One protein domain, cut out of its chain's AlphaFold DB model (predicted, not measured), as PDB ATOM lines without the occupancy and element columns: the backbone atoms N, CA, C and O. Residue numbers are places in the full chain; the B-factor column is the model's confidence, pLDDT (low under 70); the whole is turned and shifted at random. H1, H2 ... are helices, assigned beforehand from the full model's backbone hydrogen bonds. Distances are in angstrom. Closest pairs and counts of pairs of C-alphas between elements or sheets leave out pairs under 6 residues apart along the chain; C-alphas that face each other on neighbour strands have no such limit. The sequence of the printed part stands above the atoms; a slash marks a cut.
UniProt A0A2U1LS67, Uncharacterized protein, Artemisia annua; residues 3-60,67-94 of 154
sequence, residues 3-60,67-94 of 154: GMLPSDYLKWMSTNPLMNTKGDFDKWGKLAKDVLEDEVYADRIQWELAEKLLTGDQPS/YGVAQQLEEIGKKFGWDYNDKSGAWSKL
ATOM      1  N   GLY A   3     143.230 120.447  98.342       79.12
ATOM      2  CA  GLY A   3     143.138 120.869  96.940       79.12
ATOM      3  C   GLY A   3     142.815 119.767  95.920       79.12
ATOM      4  O   GLY A   3     142.710 120.082  94.744       79.12
ATOM      5  N   MET A   4     142.641 118.503  96.348       83.56
ATOM      6  CA  MET A   4     142.166 117.375  95.517       83.56
ATOM      7  C   MET A   4     140.675 117.045  95.718       83.56
ATOM      8  O   MET A   4     140.108 116.242  94.977       83.56
ATOM      9  N   LEU A   5     140.004 117.683  96.678       88.50
ATOM     10  CA  LEU A   5     138.565 117.510  96.894       88.50
ATOM     11  C   LEU A   5     137.755 118.398  95.944       88.50
ATOM     12  O   LEU A   5     138.249 119.477  95.645       88.50
ATOM     13  N   PRO A   6     136.563 117.988  95.478       88.75
ATOM     14  CA  PRO A   6     135.721 118.819  94.616       88.75
ATOM     15  C   PRO A   6     135.325 120.146  95.268       88.75
ATOM     16  O   PRO A   6     135.146 120.211  96.490       88.75
ATOM     17  N   SER A   7     135.112 121.189  94.461       90.00
ATOM     18  CA  SER A   7     134.715 122.516  94.963       90.00
ATOM     19  C   SER A   7     133.428 122.486  95.789       90.00
ATOM     20  O   SER A   7     133.362 123.123  96.842       90.00
ATOM     21  N   ASP A   8     132.449 121.674  95.388       89.81
ATOM     22  CA  ASP A   8     131.192 121.497  96.121       89.81
ATOM     23  C   ASP A   8     131.427 120.939  97.530       89.81
ATOM     24  O   ASP A   8     130.804 121.385  98.495       89.81
ATOM     25  N   TYR A   9     132.376 120.009  97.677       90.12
ATOM     26  CA  TYR A   9     132.706 119.421  98.971       90.12
ATOM     27  C   TYR A   9     133.483 120.391  99.862       90.12
ATOM     28  O   TYR A   9     133.239 120.434 101.065       90.12
ATOM     29  N   LEU A  10     134.370 121.216  99.299       90.12
ATOM     30  CA  LEU A  10     135.036 122.277 100.063       90.12
ATOM     31  C   LEU A  10     134.061 123.370 100.497       90.12
ATOM     32  O   LEU A  10     134.142 123.853 101.624       90.12
ATOM     33  N   LYS A  11     133.102 123.726  99.638       90.69
ATOM     34  CA  LYS A  11     132.035 124.678  99.964       90.69
ATOM     35  C   LYS A  11     131.102 124.130 101.038       90.69
ATOM     36  O   LYS A  11     130.705 124.854 101.947       90.69
ATOM     37  N   TRP A  12     130.780 122.841 100.970       91.06
ATOM     38  CA  TRP A  12     130.112 122.143 102.058       91.06
ATOM     39  C   TRP A  12     130.988 122.235 103.318       91.06
ATOM     40  O   TRP A  12     130.569 122.819 104.312       91.06
ATOM     41  N   MET A  13     132.242 121.792 103.283       88.19
ATOM     42  CA  MET A  13     133.146 121.792 104.441       88.19
ATOM     43  C   MET A  13     133.290 123.175 105.101       88.19
ATOM     44  O   MET A  13     133.311 123.258 106.326       88.19
ATOM     45  N   SER A  14     133.312 124.256 104.317       86.12
ATOM     46  CA  SER A  14     133.417 125.632 104.815       86.12
ATOM     47  C   SER A  14     132.118 126.214 105.377       86.12
ATOM     48  O   SER A  14     132.170 127.192 106.124       86.12
ATOM     49  N   THR A  15     130.959 125.635 105.055       86.00
ATOM     50  CA  THR A  15     129.634 126.080 105.529       86.00
ATOM     51  C   THR A  15     129.052 125.178 106.611       86.00
ATOM     52  O   THR A  15     128.162 125.604 107.348       86.00
ATOM     53  N   ASN A  16     129.568 123.957 106.777       85.19
ATOM     54  CA  ASN A  16     129.009 123.025 107.747       85.19
ATOM     55  C   ASN A  16     129.264 123.456 109.189       85.19
ATOM     56  O   ASN A  16     130.416 123.650 109.585       85.19
ATOM     57  N   PRO A  17     128.217 123.496 110.028       73.38
ATOM     58  CA  PRO A  17     128.373 123.798 111.443       73.38
ATOM     59  C   PRO A  17     129.199 122.725 112.159       73.38
ATOM     60  O   PRO A  17     129.925 123.063 113.084       73.38
ATOM     61  N   LEU A  18     129.183 121.466 111.704       71.81
ATOM     62  CA  LEU A  18     130.025 120.396 112.259       71.81
ATOM     63  C   LEU A  18     131.529 120.672 112.113       71.81
ATOM     64  O   LEU A  18     132.309 120.279 112.974       71.81
ATOM     65  N   MET A  19     131.930 121.345 111.032       68.50
ATOM     66  CA  MET A  19     133.329 121.680 110.754       68.50
ATOM     67  C   MET A  19     133.712 123.069 111.279       68.50
ATOM     68  O   MET A  19     134.893 123.329 111.431       68.50
ATOM     69  N   ASN A  20     132.743 123.945 111.575       64.44
ATOM     70  CA  ASN A  20     132.974 125.332 112.011       64.44
ATOM     71  C   ASN A  20     132.607 125.610 113.482       64.44
ATOM     72  O   ASN A  20     132.813 126.718 113.975       64.44
ATOM     73  N   THR A  21     132.016 124.650 114.194       61.25
ATOM     74  CA  THR A  21     131.657 124.808 115.611       61.25
ATOM     75  C   THR A  21     132.795 124.272 116.469       61.25
ATOM     76  O   THR A  21     133.184 123.121 116.300       61.25
ATOM     77  N   LYS A  22     133.321 125.121 117.369       60.75
ATOM     78  CA  LYS A  22     134.393 124.855 118.356       60.75
ATOM     79  C   LYS A  22     134.587 123.359 118.661       60.75
ATOM     80  O   LYS A  22     133.898 122.790 119.502       60.75
ATOM     81  N   GLY A  23     135.568 122.766 117.993       64.38
ATOM     82  CA  GLY A  23     135.998 121.379 118.135       64.38
ATOM     83  C   GLY A  23     137.258 121.149 117.300       64.38
ATOM     84  O   GLY A  23     137.746 122.071 116.645       64.38
ATOM     85  N   ASP A  24     137.771 119.919 117.272       67.44
ATOM     86  CA  ASP A  24     139.029 119.568 116.583       67.44
ATOM     87  C   ASP A  24     139.005 119.795 115.058       67.44
ATOM     88  O   ASP A  24     140.052 119.762 114.397       67.44
ATOM     89  N   PHE A  25     137.813 120.035 114.496       68.69
ATOM     90  CA  PHE A  25     137.585 120.192 113.064       68.69
ATOM     91  C   PHE A  25     137.496 121.642 112.565       68.69
ATOM     92  O   PHE A  25     137.536 121.836 111.352       68.69
ATOM     93  N   ASP A  26     137.507 122.645 113.454       80.81
ATOM     94  CA  ASP A  26     137.478 124.086 113.099       80.81
ATOM     95  C   ASP A  26     138.588 124.475 112.103       80.81
ATOM     96  O   ASP A  26     138.404 125.272 111.180       80.81
ATOM     97  N   LYS A  27     139.751 123.831 112.234       84.00
ATOM     98  CA  LYS A  27     140.883 124.006 111.316       84.00
ATOM     99  C   LYS A  27     140.551 123.638 109.867       84.00
ATOM    100  O   LYS A  27     141.080 124.261 108.956       84.00
ATOM    101  N   TRP A  28     139.681 122.656 109.635       84.88
ATOM    102  CA  TRP A  28     139.330 122.211 108.285       84.88
ATOM    103  C   TRP A  28     138.377 123.177 107.596       84.88
ATOM    104  O   TRP A  28     138.559 123.447 106.415       84.88
ATOM    105  N   GLY A  29     137.416 123.741 108.331       86.38
ATOM    106  CA  GLY A  29     136.523 124.771 107.799       86.38
ATOM    107  C   GLY A  29     137.289 126.013 107.336       86.38
ATOM    108  O   GLY A  29     137.022 126.530 106.252       86.38
ATOM    109  N   LYS A  30     138.294 126.443 108.113       87.88
ATOM    110  CA  LYS A  30     139.202 127.548 107.751       87.88
ATOM    111  C   LYS A  30     140.070 127.209 106.541       87.88
ATOM    112  O   LYS A  30     140.003 127.918 105.547       87.88
ATOM    113  N   LEU A  31     140.770 126.072 106.564       89.44
ATOM    114  CA  LEU A  31     141.596 125.636 105.432       89.44
ATOM    115  C   LEU A  31     140.783 125.454 104.141       89.44
ATOM    116  O   LEU A  31     141.295 125.708 103.057       89.44
ATOM    117  N   ALA A  32     139.525 125.016 104.231       90.12
ATOM    118  CA  ALA A  32     138.654 124.902 103.064       90.12
ATOM    119  C   ALA A  32     138.320 126.271 102.460       90.12
ATOM    120  O   ALA A  32     138.242 126.376 101.240       90.12
ATOM    121  N   LYS A  33     138.156 127.312 103.287       89.25
ATOM    122  CA  LYS A  33     138.007 128.693 102.803       89.25
ATOM    123  C   LYS A  33     139.292 129.178 102.145       89.25
ATOM    124  O   LYS A  33     139.229 129.611 101.003       89.25
ATOM    125  N   ASP A  34     140.434 128.982 102.803       91.38
ATOM    126  CA  ASP A  34     141.739 129.388 102.270       91.38
ATOM    127  C   ASP A  34     142.018 128.733 100.904       91.38
ATOM    128  O   ASP A  34     142.474 129.385  99.971       91.38
ATOM    129  N   VAL A  35     141.693 127.443 100.751       91.06
ATOM    130  CA  VAL A  35     141.848 126.730  99.472       91.06
ATOM    131  C   VAL A  35     140.853 127.217  98.422       91.06
ATOM    132  O   VAL A  35     141.217 127.296  97.257       91.06
ATOM    133  N   LEU A  36     139.616 127.559  98.790       89.88
ATOM    134  CA  LEU A  36     138.648 128.123  97.839       89.88
ATOM    135  C   LEU A  36     139.066 129.509  97.321       89.88
ATOM    136  O   LEU A  36     138.665 129.877  96.218       89.88
ATOM    137  N   GLU A  37     139.851 130.257  98.098       90.75
ATOM    138  CA  GLU A  37     140.393 131.572  97.733       90.75
ATOM    139  C   GLU A  37     141.717 131.488  96.949       90.75
ATOM    140  O   GLU A  37     142.121 132.469  96.324       90.75
ATOM    141  N   ASP A  38     142.381 130.329  96.931       90.50
ATOM    142  CA  ASP A  38     143.654 130.133  96.234       90.50
ATOM    143  C   ASP A  38     143.485 130.201  94.703       90.50
ATOM    144  O   ASP A  38     142.685 129.482  94.094       90.50
ATOM    145  N   GLU A  39     144.317 131.012  94.046       86.81
ATOM    146  CA  GLU A  39     144.385 131.107  92.588       86.81
ATOM    147  C   GLU A  39     144.686 129.758  91.925       86.81
ATOM    148  O   GLU A  39     144.252 129.521  90.798       86.81
ATOM    149  N   VAL A  40     145.461 128.879  92.579       86.25
ATOM    150  CA  VAL A  40     145.759 127.518  92.081       86.25
ATOM    151  C   VAL A  40     144.490 126.700  92.002       86.25
ATOM    152  O   VAL A  40     144.237 126.022  91.004       86.25
ATOM    153  N   TYR A  41     143.674 126.792  93.041       89.31
ATOM    154  CA  TYR A  41     142.423 126.071  93.137       89.31
ATOM    155  C   TYR A  41     141.327 126.672  92.251       89.31
ATOM    156  O   TYR A  41     140.485 125.938  91.735       89.31
ATOM    157  N   ALA A  42     141.381 127.975  91.974       88.44
ATOM    158  CA  ALA A  42     140.478 128.623  91.028       88.44
ATOM    159  C   ALA A  42     140.519 127.972  89.634       88.44
ATOM    160  O   ALA A  42     139.472 127.795  89.014       88.44
ATOM    161  N   ASP A  43     141.696 127.554  89.160       88.38
ATOM    162  CA  ASP A  43     141.830 126.839  87.883       88.38
ATOM    163  C   ASP A  43     141.058 125.509  87.898       88.38
ATOM    164  O   ASP A  43     140.419 125.135  86.914       88.38
ATOM    165  N   ARG A  44     141.033 124.820  89.043       89.94
ATOM    166  CA  ARG A  44     140.223 123.616  89.208       89.94
ATOM    167  C   ARG A  44     138.730 123.918  89.167       89.94
ATOM    168  O   ARG A  44     138.005 123.211  88.481       89.94
ATOM    169  N   ILE A  45     138.271 124.957  89.864       89.81
ATOM    170  CA  ILE A  45     136.849 125.348  89.865       89.81
ATOM    171  C   ILE A  45     136.371 125.634  88.434       89.81
ATOM    172  O   ILE A  45     135.283 125.214  88.040       89.81
ATOM    173  N   GLN A  46     137.194 126.323  87.641       89.94
ATOM    174  CA  GLN A  46     136.882 126.607  86.241       89.94
ATOM    175  C   GLN A  46     136.800 125.323  85.408       89.94
ATOM    176  O   GLN A  46     135.888 125.172  84.594       89.94
ATOM    177  N   TRP A  47     137.730 124.388  85.620       89.19
ATOM    178  CA  TRP A  47     137.707 123.101  84.931       89.19
ATOM    179  C   TRP A  47     136.508 122.238  85.340       89.19
ATOM    180  O   TRP A  47     135.855 121.674  84.473       89.19
ATOM    181  N   GLU A  48     136.152 122.196  86.624       89.94
ATOM    182  CA  GLU A  48     134.966 121.477  87.111       89.94
ATOM    183  C   GLU A  48     133.675 122.017  86.475       89.94
ATOM    184  O   GLU A  48     132.770 121.248  86.152       89.94
ATOM    185  N   LEU A  49     133.580 123.331  86.235       87.06
ATOM    186  CA  LEU A  49     132.449 123.916  85.509       87.06
ATOM    187  C   LEU A  49     132.372 123.394  84.064       87.06
ATOM    188  O   LEU A  49     131.289 123.031  83.598       87.06
ATOM    189  N   ALA A  50     133.511 123.341  83.374       87.69
ATOM    190  CA  ALA A  50     133.606 122.786  82.027       87.69
ATOM    191  C   ALA A  50     133.314 121.277  82.000       87.69
ATOM    192  O   ALA A  50     132.594 120.807  81.125       87.69
ATOM    193  N   GLU A  51     133.809 120.517  82.974       87.56
ATOM    194  CA  GLU A  51     133.584 119.075  83.087       87.56
ATOM    195  C   GLU A  51     132.105 118.746  83.313       87.56
ATOM    196  O   GLU A  51     131.562 117.853  82.659       87.56
ATOM    197  N   LYS A  52     131.416 119.512  84.167       86.50
ATOM    198  CA  LYS A  52     129.965 119.382  84.365       86.50
ATOM    199  C   LYS A  52     129.189 119.652  83.074       86.50
ATOM    200  O   LYS A  52     128.215 118.957  82.792       86.50
ATOM    201  N   LEU A  53     129.625 120.632  82.280       84.81
ATOM    202  CA  LEU A  53     129.043 120.922  80.969       84.81
ATOM    203  C   LEU A  53     129.278 119.770  79.972       84.81
ATOM    204  O   LEU A  53     128.354 119.375  79.266       84.81
ATOM    205  N   LEU A  54     130.490 119.214  79.933       84.06
ATOM    206  CA  LEU A  54     130.858 118.109  79.040       84.06
ATOM    207  C   LEU A  54     130.156 116.793  79.396       84.06
ATOM    208  O   LEU A  54     129.783 116.032  78.507       84.06
ATOM    209  N   THR A  55     129.970 116.534  80.690       84.56
ATOM    210  CA  THR A  55     129.333 115.312  81.205       84.56
ATOM    211  C   THR A  55     127.803 115.399  81.152       84.56
ATOM    212  O   THR A  55     127.121 114.382  81.232       84.56
ATOM    213  N   GLY A  56     127.250 116.606  80.989       75.38
ATOM    214  CA  GLY A  56     125.805 116.840  81.017       75.38
ATOM    215  C   GLY A  56     125.200 116.791  82.423       75.38
ATOM    216  O   GLY A  56     123.985 116.700  82.550       75.38
ATOM    217  N   ASP A  57     126.028 116.882  83.470       70.75
ATOM    218  CA  ASP A  57     125.612 116.885  84.885       70.75
ATOM    219  C   ASP A  57     125.155 118.279  85.366       70.75
ATOM    220  O   ASP A  57     124.933 118.530  86.549       70.75
ATOM    221  N   GLN A  58     125.017 119.238  84.447       64.50
ATOM    222  CA  GLN A  58     124.414 120.522  84.775       64.50
ATOM    223  C   GLN A  58     122.917 120.326  85.045       64.50
ATOM    224  O   GLN A  58     122.214 119.790  84.179       64.50
ATOM    225  N   PRO A  59     122.387 120.792  86.197       52.81
ATOM    226  CA  PRO A  59     120.948 120.861  86.370       52.81
ATOM    227  C   PRO A  59     120.425 121.710  85.220       52.81
ATOM    228  O   PRO A  59     120.928 122.807  84.982       52.81
ATOM    229  N   SER A  60     119.464 121.171  84.481       49.56
ATOM    230  CA  SER A  60     118.856 121.718  83.269       49.56
ATOM    231  C   SER A  60     118.106 123.035  83.520       49.56
ATOM    232  O   SER A  60     116.919 123.167  83.225       49.56
ATOM    233  N   TYR A  67     122.614 126.525  71.081       62.28
ATOM    234  CA  TYR A  67     124.066 126.492  71.015       62.28
ATOM    235  C   TYR A  67     124.589 125.142  71.516       62.28
ATOM    236  O   TYR A  67     124.172 124.642  72.563       62.28
ATOM    237  N   GLY A  68     125.511 124.544  70.761       78.25
ATOM    238  CA  GLY A  68     126.109 123.254  71.110       78.25
ATOM    239  C   GLY A  68     127.039 123.340  72.327       78.25
ATOM    240  O   GLY A  68     127.580 124.401  72.633       78.25
ATOM    241  N   VAL A  69     127.294 122.198  72.977       81.25
ATOM    242  CA  VAL A  69     128.218 122.063  74.129       81.25
ATOM    243  C   VAL A  69     129.582 122.712  73.853       81.25
ATOM    244  O   VAL A  69     130.142 123.385  74.715       81.25
ATOM    245  N   ALA A  70     130.088 122.579  72.624       81.56
ATOM    246  CA  ALA A  70     131.350 123.184  72.204       81.56
ATOM    247  C   ALA A  70     131.333 124.725  72.242       81.56
ATOM    248  O   ALA A  70     132.316 125.330  72.659       81.56
ATOM    249  N   GLN A  71     130.222 125.364  71.855       83.44
ATOM    250  CA  GLN A  71     130.088 126.826  71.892       83.44
ATOM    251  C   GLN A  71     130.003 127.335  73.332       83.44
ATOM    252  O   GLN A  71     130.659 128.311  73.680       83.44
ATOM    253  N   GLN A  72     129.271 126.628  74.195       83.38
ATOM    254  CA  GLN A  72     129.205 126.962  75.620       83.38
ATOM    255  C   GLN A  72     130.573 126.811  76.304       83.38
ATOM    256  O   GLN A  72     130.955 127.650  77.120       83.38
ATOM    257  N   LEU A  73     131.347 125.785  75.938       86.88
ATOM    258  CA  LEU A  73     132.713 125.620  76.431       86.88
ATOM    259  C   LEU A  73     133.627 126.751  75.939       86.88
ATOM    260  O   LEU A  73     134.400 127.307  76.720       86.88
ATOM    261  N   GLU A  74     133.509 127.144  74.670       85.31
ATOM    262  CA  GLU A  74     134.252 128.276  74.113       85.31
ATOM    263  C   GLU A  74     133.931 129.581  74.865       85.31
ATOM    264  O   GLU A  74     134.843 130.332  75.210       85.31
ATOM    265  N   GLU A  75     132.659 129.832  75.185       86.62
ATOM    266  CA  GLU A  75     132.229 130.975  75.997       86.62
ATOM    267  C   GLU A  75     132.807 130.943  77.417       86.62
ATOM    268  O   GLU A  75     133.279 131.972  77.909       86.62
ATOM    269  N   ILE A  76     132.804 129.777  78.070       86.69
ATOM    270  CA  ILE A  76     133.420 129.577  79.389       86.69
ATOM    271  C   ILE A  76     134.914 129.903  79.325       86.69
ATOM    272  O   ILE A  76     135.399 130.723  80.106       86.69
ATOM    273  N   GLY A  77     135.641 129.343  78.359       85.25
ATOM    274  CA  GLY A  77     137.064 129.639  78.217       85.25
ATOM    275  C   GLY A  77     137.341 131.097  77.871       85.25
ATOM    276  O   GLY A  77     138.286 131.662  78.405       85.25
ATOM    277  N   LYS A  78     136.501 131.760  77.064       86.38
ATOM    278  CA  LYS A  78     136.623 133.208  76.810       86.38
ATOM    279  C   LYS A  78     136.451 134.027  78.088       86.38
ATOM    280  O   LYS A  78     137.219 134.960  78.306       86.38
ATOM    281  N   LYS A  79     135.492 133.666  78.950       86.38
ATOM    282  CA  LYS A  79     135.282 134.324  80.253       86.38
ATOM    283  C   LYS A  79     136.493 134.183  81.174       86.38
ATOM    284  O   LYS A  79     136.840 135.138  81.861       86.38
ATOM    285  N   PHE A  80     137.134 133.017  81.173       85.56
ATOM    286  CA  PHE A  80     138.303 132.742  82.016       85.56
ATOM    287  C   PHE A  80     139.652 133.052  81.346       85.56
ATOM    288  O   PHE A  80     140.694 132.988  82.001       85.56
ATOM    289  N   GLY A  81     139.640 133.436  80.068       86.88
ATOM    290  CA  GLY A  81     140.828 133.769  79.289       86.88
ATOM    291  C   GLY A  81     141.696 132.558  78.941       86.88
ATOM    292  O   GLY A  81     142.916 132.678  78.962       86.88
ATOM    293  N   TRP A  82     141.101 131.399  78.663       88.75
ATOM    294  CA  TRP A  82     141.821 130.180  78.288       88.75
ATOM    295  C   TRP A  82     142.444 130.289  76.892       88.75
ATOM    296  O   TRP A  82     141.783 130.703  75.938       88.75
ATOM    297  N   ASP A  83     143.713 129.902  76.762       85.81
ATOM    298  CA  ASP A  83     144.417 129.893  75.474       85.81
ATOM    299  C   ASP A  83     144.300 128.537  74.778       85.81
ATOM    300  O   ASP A  83     145.156 127.670  74.929       85.81
ATOM    301  N   TYR A  84     143.246 128.350  73.984       80.56
ATOM    302  CA  TYR A  84     143.021 127.117  73.219       80.56
ATOM    303  C   TYR A  84     144.058 126.857  72.116       80.56
ATOM    304  O   TYR A  84     144.236 125.712  71.706       80.56
ATOM    305  N   ASN A  85     144.735 127.900  71.628       76.56
ATOM    306  CA  ASN A  85     145.660 127.819  70.495       76.56
ATOM    307  C   ASN A  85     147.126 127.757  70.938       76.56
ATOM    308  O   ASN A  85     148.029 128.008  70.131       76.56
ATOM    309  N   ASP A  86     147.374 127.424  72.205       70.12
ATOM    310  CA  ASP A  86     148.723 127.363  72.737       70.12
ATOM    311  C   ASP A  86     149.564 126.293  72.017       70.12
ATOM    312  O   ASP A  86     149.426 125.081  72.213       70.12
ATOM    313  N   LYS A  87     150.507 126.769  71.200       63.81
ATOM    314  CA  LYS A  87     151.469 125.943  70.458       63.81
ATOM    315  C   LYS A  87     152.496 125.267  71.373       63.81
ATOM    316  O   LYS A  87     153.234 124.401  70.909       63.81
ATOM    317  N   SER A  88     152.573 125.651  72.650       64.12
ATOM    318  CA  SER A  88     153.536 125.104  73.615       64.12
ATOM    319  C   SER A  88     153.128 123.739  74.199       64.12
ATOM    320  O   SER A  88     153.908 123.097  74.921       64.12
ATOM    321  N   GLY A  89     151.917 123.273  73.865       69.75
ATOM    322  CA  GLY A  89     151.370 122.016  74.363       69.75
ATOM    323  C   GLY A  89     151.159 122.040  75.874       69.75
ATOM    324  O   GLY A  89     151.286 121.005  76.522       69.75
ATOM    325  N   ALA A  90     150.892 123.206  76.471       76.25
ATOM    326  CA  ALA A  90     150.641 123.272  77.905       76.25
ATOM    327  C   ALA A  90     149.402 122.449  78.287       76.25
ATOM    328  O   ALA A  90     149.437 121.768  79.304       76.25
ATOM    329  N   TRP A  91     148.382 122.390  77.419       82.25
ATOM    330  CA  TRP A  91     147.199 121.543  77.618       82.25
ATOM    331  C   TRP A  91     147.511 120.051  77.728       82.25
ATOM    332  O   TRP A  91     146.927 119.373  78.564       82.25
ATOM    333  N   SER A  92     148.442 119.527  76.925       79.19
ATOM    334  CA  SER A  92     148.783 118.097  76.958       79.19
ATOM    335  C   SER A  92     149.643 117.708  78.161       79.19
ATOM    336  O   SER A  92     149.749 116.528  78.483       79.19
ATOM    337  N   LYS A  93     150.246 118.692  78.834       81.81
ATOM    338  CA  LYS A  93     151.031 118.507  80.063       81.81
ATOM    339  C   LYS A  93     150.181 118.638  81.328       81.81
ATOM    340  O   LYS A  93     150.696 118.399  82.419       81.81
ATOM    341  N   LEU A  94     148.914 119.041  81.205       83.31
ATOM    342  CA  LEU A  94     148.010 119.133  82.343       83.31
ATOM    343  C   LEU A  94     147.572 117.740  82.776       83.31
ATOM    344  O   LEU A  94     146.966 116.994  82.010       83.31
TER     345      LEU A  94
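AT A GLANCE: This is residues 3 to 60 and 67 to 94 of the 154 residues of an uncharacterized protein of Artemisia annua (UniProt A0A2U1LS67). Look for two small helical lobes set end to end: in one, H3 folds back over H1 by way of the short H2, and in the other, the long H4 and H5 run side by side in opposite ways. H3 and H4 meet at a corner between the lobes, and beyond H5 a tail follows, of which residues 85 to 90 stick out. The printed part has 86 residues, with five named helices in the order H1, H2, H3, H4, H5 and no named strand; the class is all helix. The whole is loose, with a radius of gyration of the C-alphas of 16.2 A, and only just flat, spanning 49 by 34 by 19 A.

HOW THE PARTS SIT: Begin with H1, residues 7 to 15, and H3, residues 26 to 37: they touch, their closest C-alphas those of Ser 14 and Gly 29, 4.4 A apart. They run opposite ways at a steep tilt of 45 degrees. Between them along the chain is H2, residues 17 to 20, which touches H3 only at the corner by their link, with residues 26 to 30 of H3 alone; the closest C-alphas, of Asn 20 and Asp 26, are 4.8 A apart. Go on to H4, residues 39 to 55: it is about perpendicular to H3, at 78 degrees, and close but not clearly touching, the closest C-alphas being those of Val 35 and Tyr 41, 6.4 A apart. Past the cut, H5, residues 69 to 80, touches H4; the closest C-alphas, of Ala 50 and Leu 73, are 6.3 A apart. H4 and H5 run opposite ways at a shallow tilt of 13 degrees. H5 is apart from H1, H2 and H3. Every O i to N i+4 pair is within hydrogen-bond range in H1, H3 and H5, and 11 of 13 are in H4; H2 is too short for such a pair, and its 1 pair of O i and N i+3 is within range.

IN THESE COORDINATES: Find C-alpha 7 at (134.715, 122.516, 94.963), where H1 begins its 12.3 A. After H2, H3 runs 17.3 A. Find C-alpha 39 at (144.385, 131.107, 92.588); from there H4 runs 24.6 A. H5 runs 16.7 A and ends at C-alpha 80, at (138.303, 132.742, 82.016).

THE WHOLE: The C-alphas farthest apart, of Lys 22 and Lys 87, are 50.9 A apart. Residues 61 to 66 are not printed; C-alphas 60 and 67 are 14.1 A apart across this cut, in the link from H4 to H5. The links H1 to H2, H2 to H3 and H3 to H4 are tight. Residues 81 to 94 hold no named element. The mean pLDDT of the printed part is 81.7; residues 19 to 25, 58 to 60, 67 and 87 to 89 are under 70.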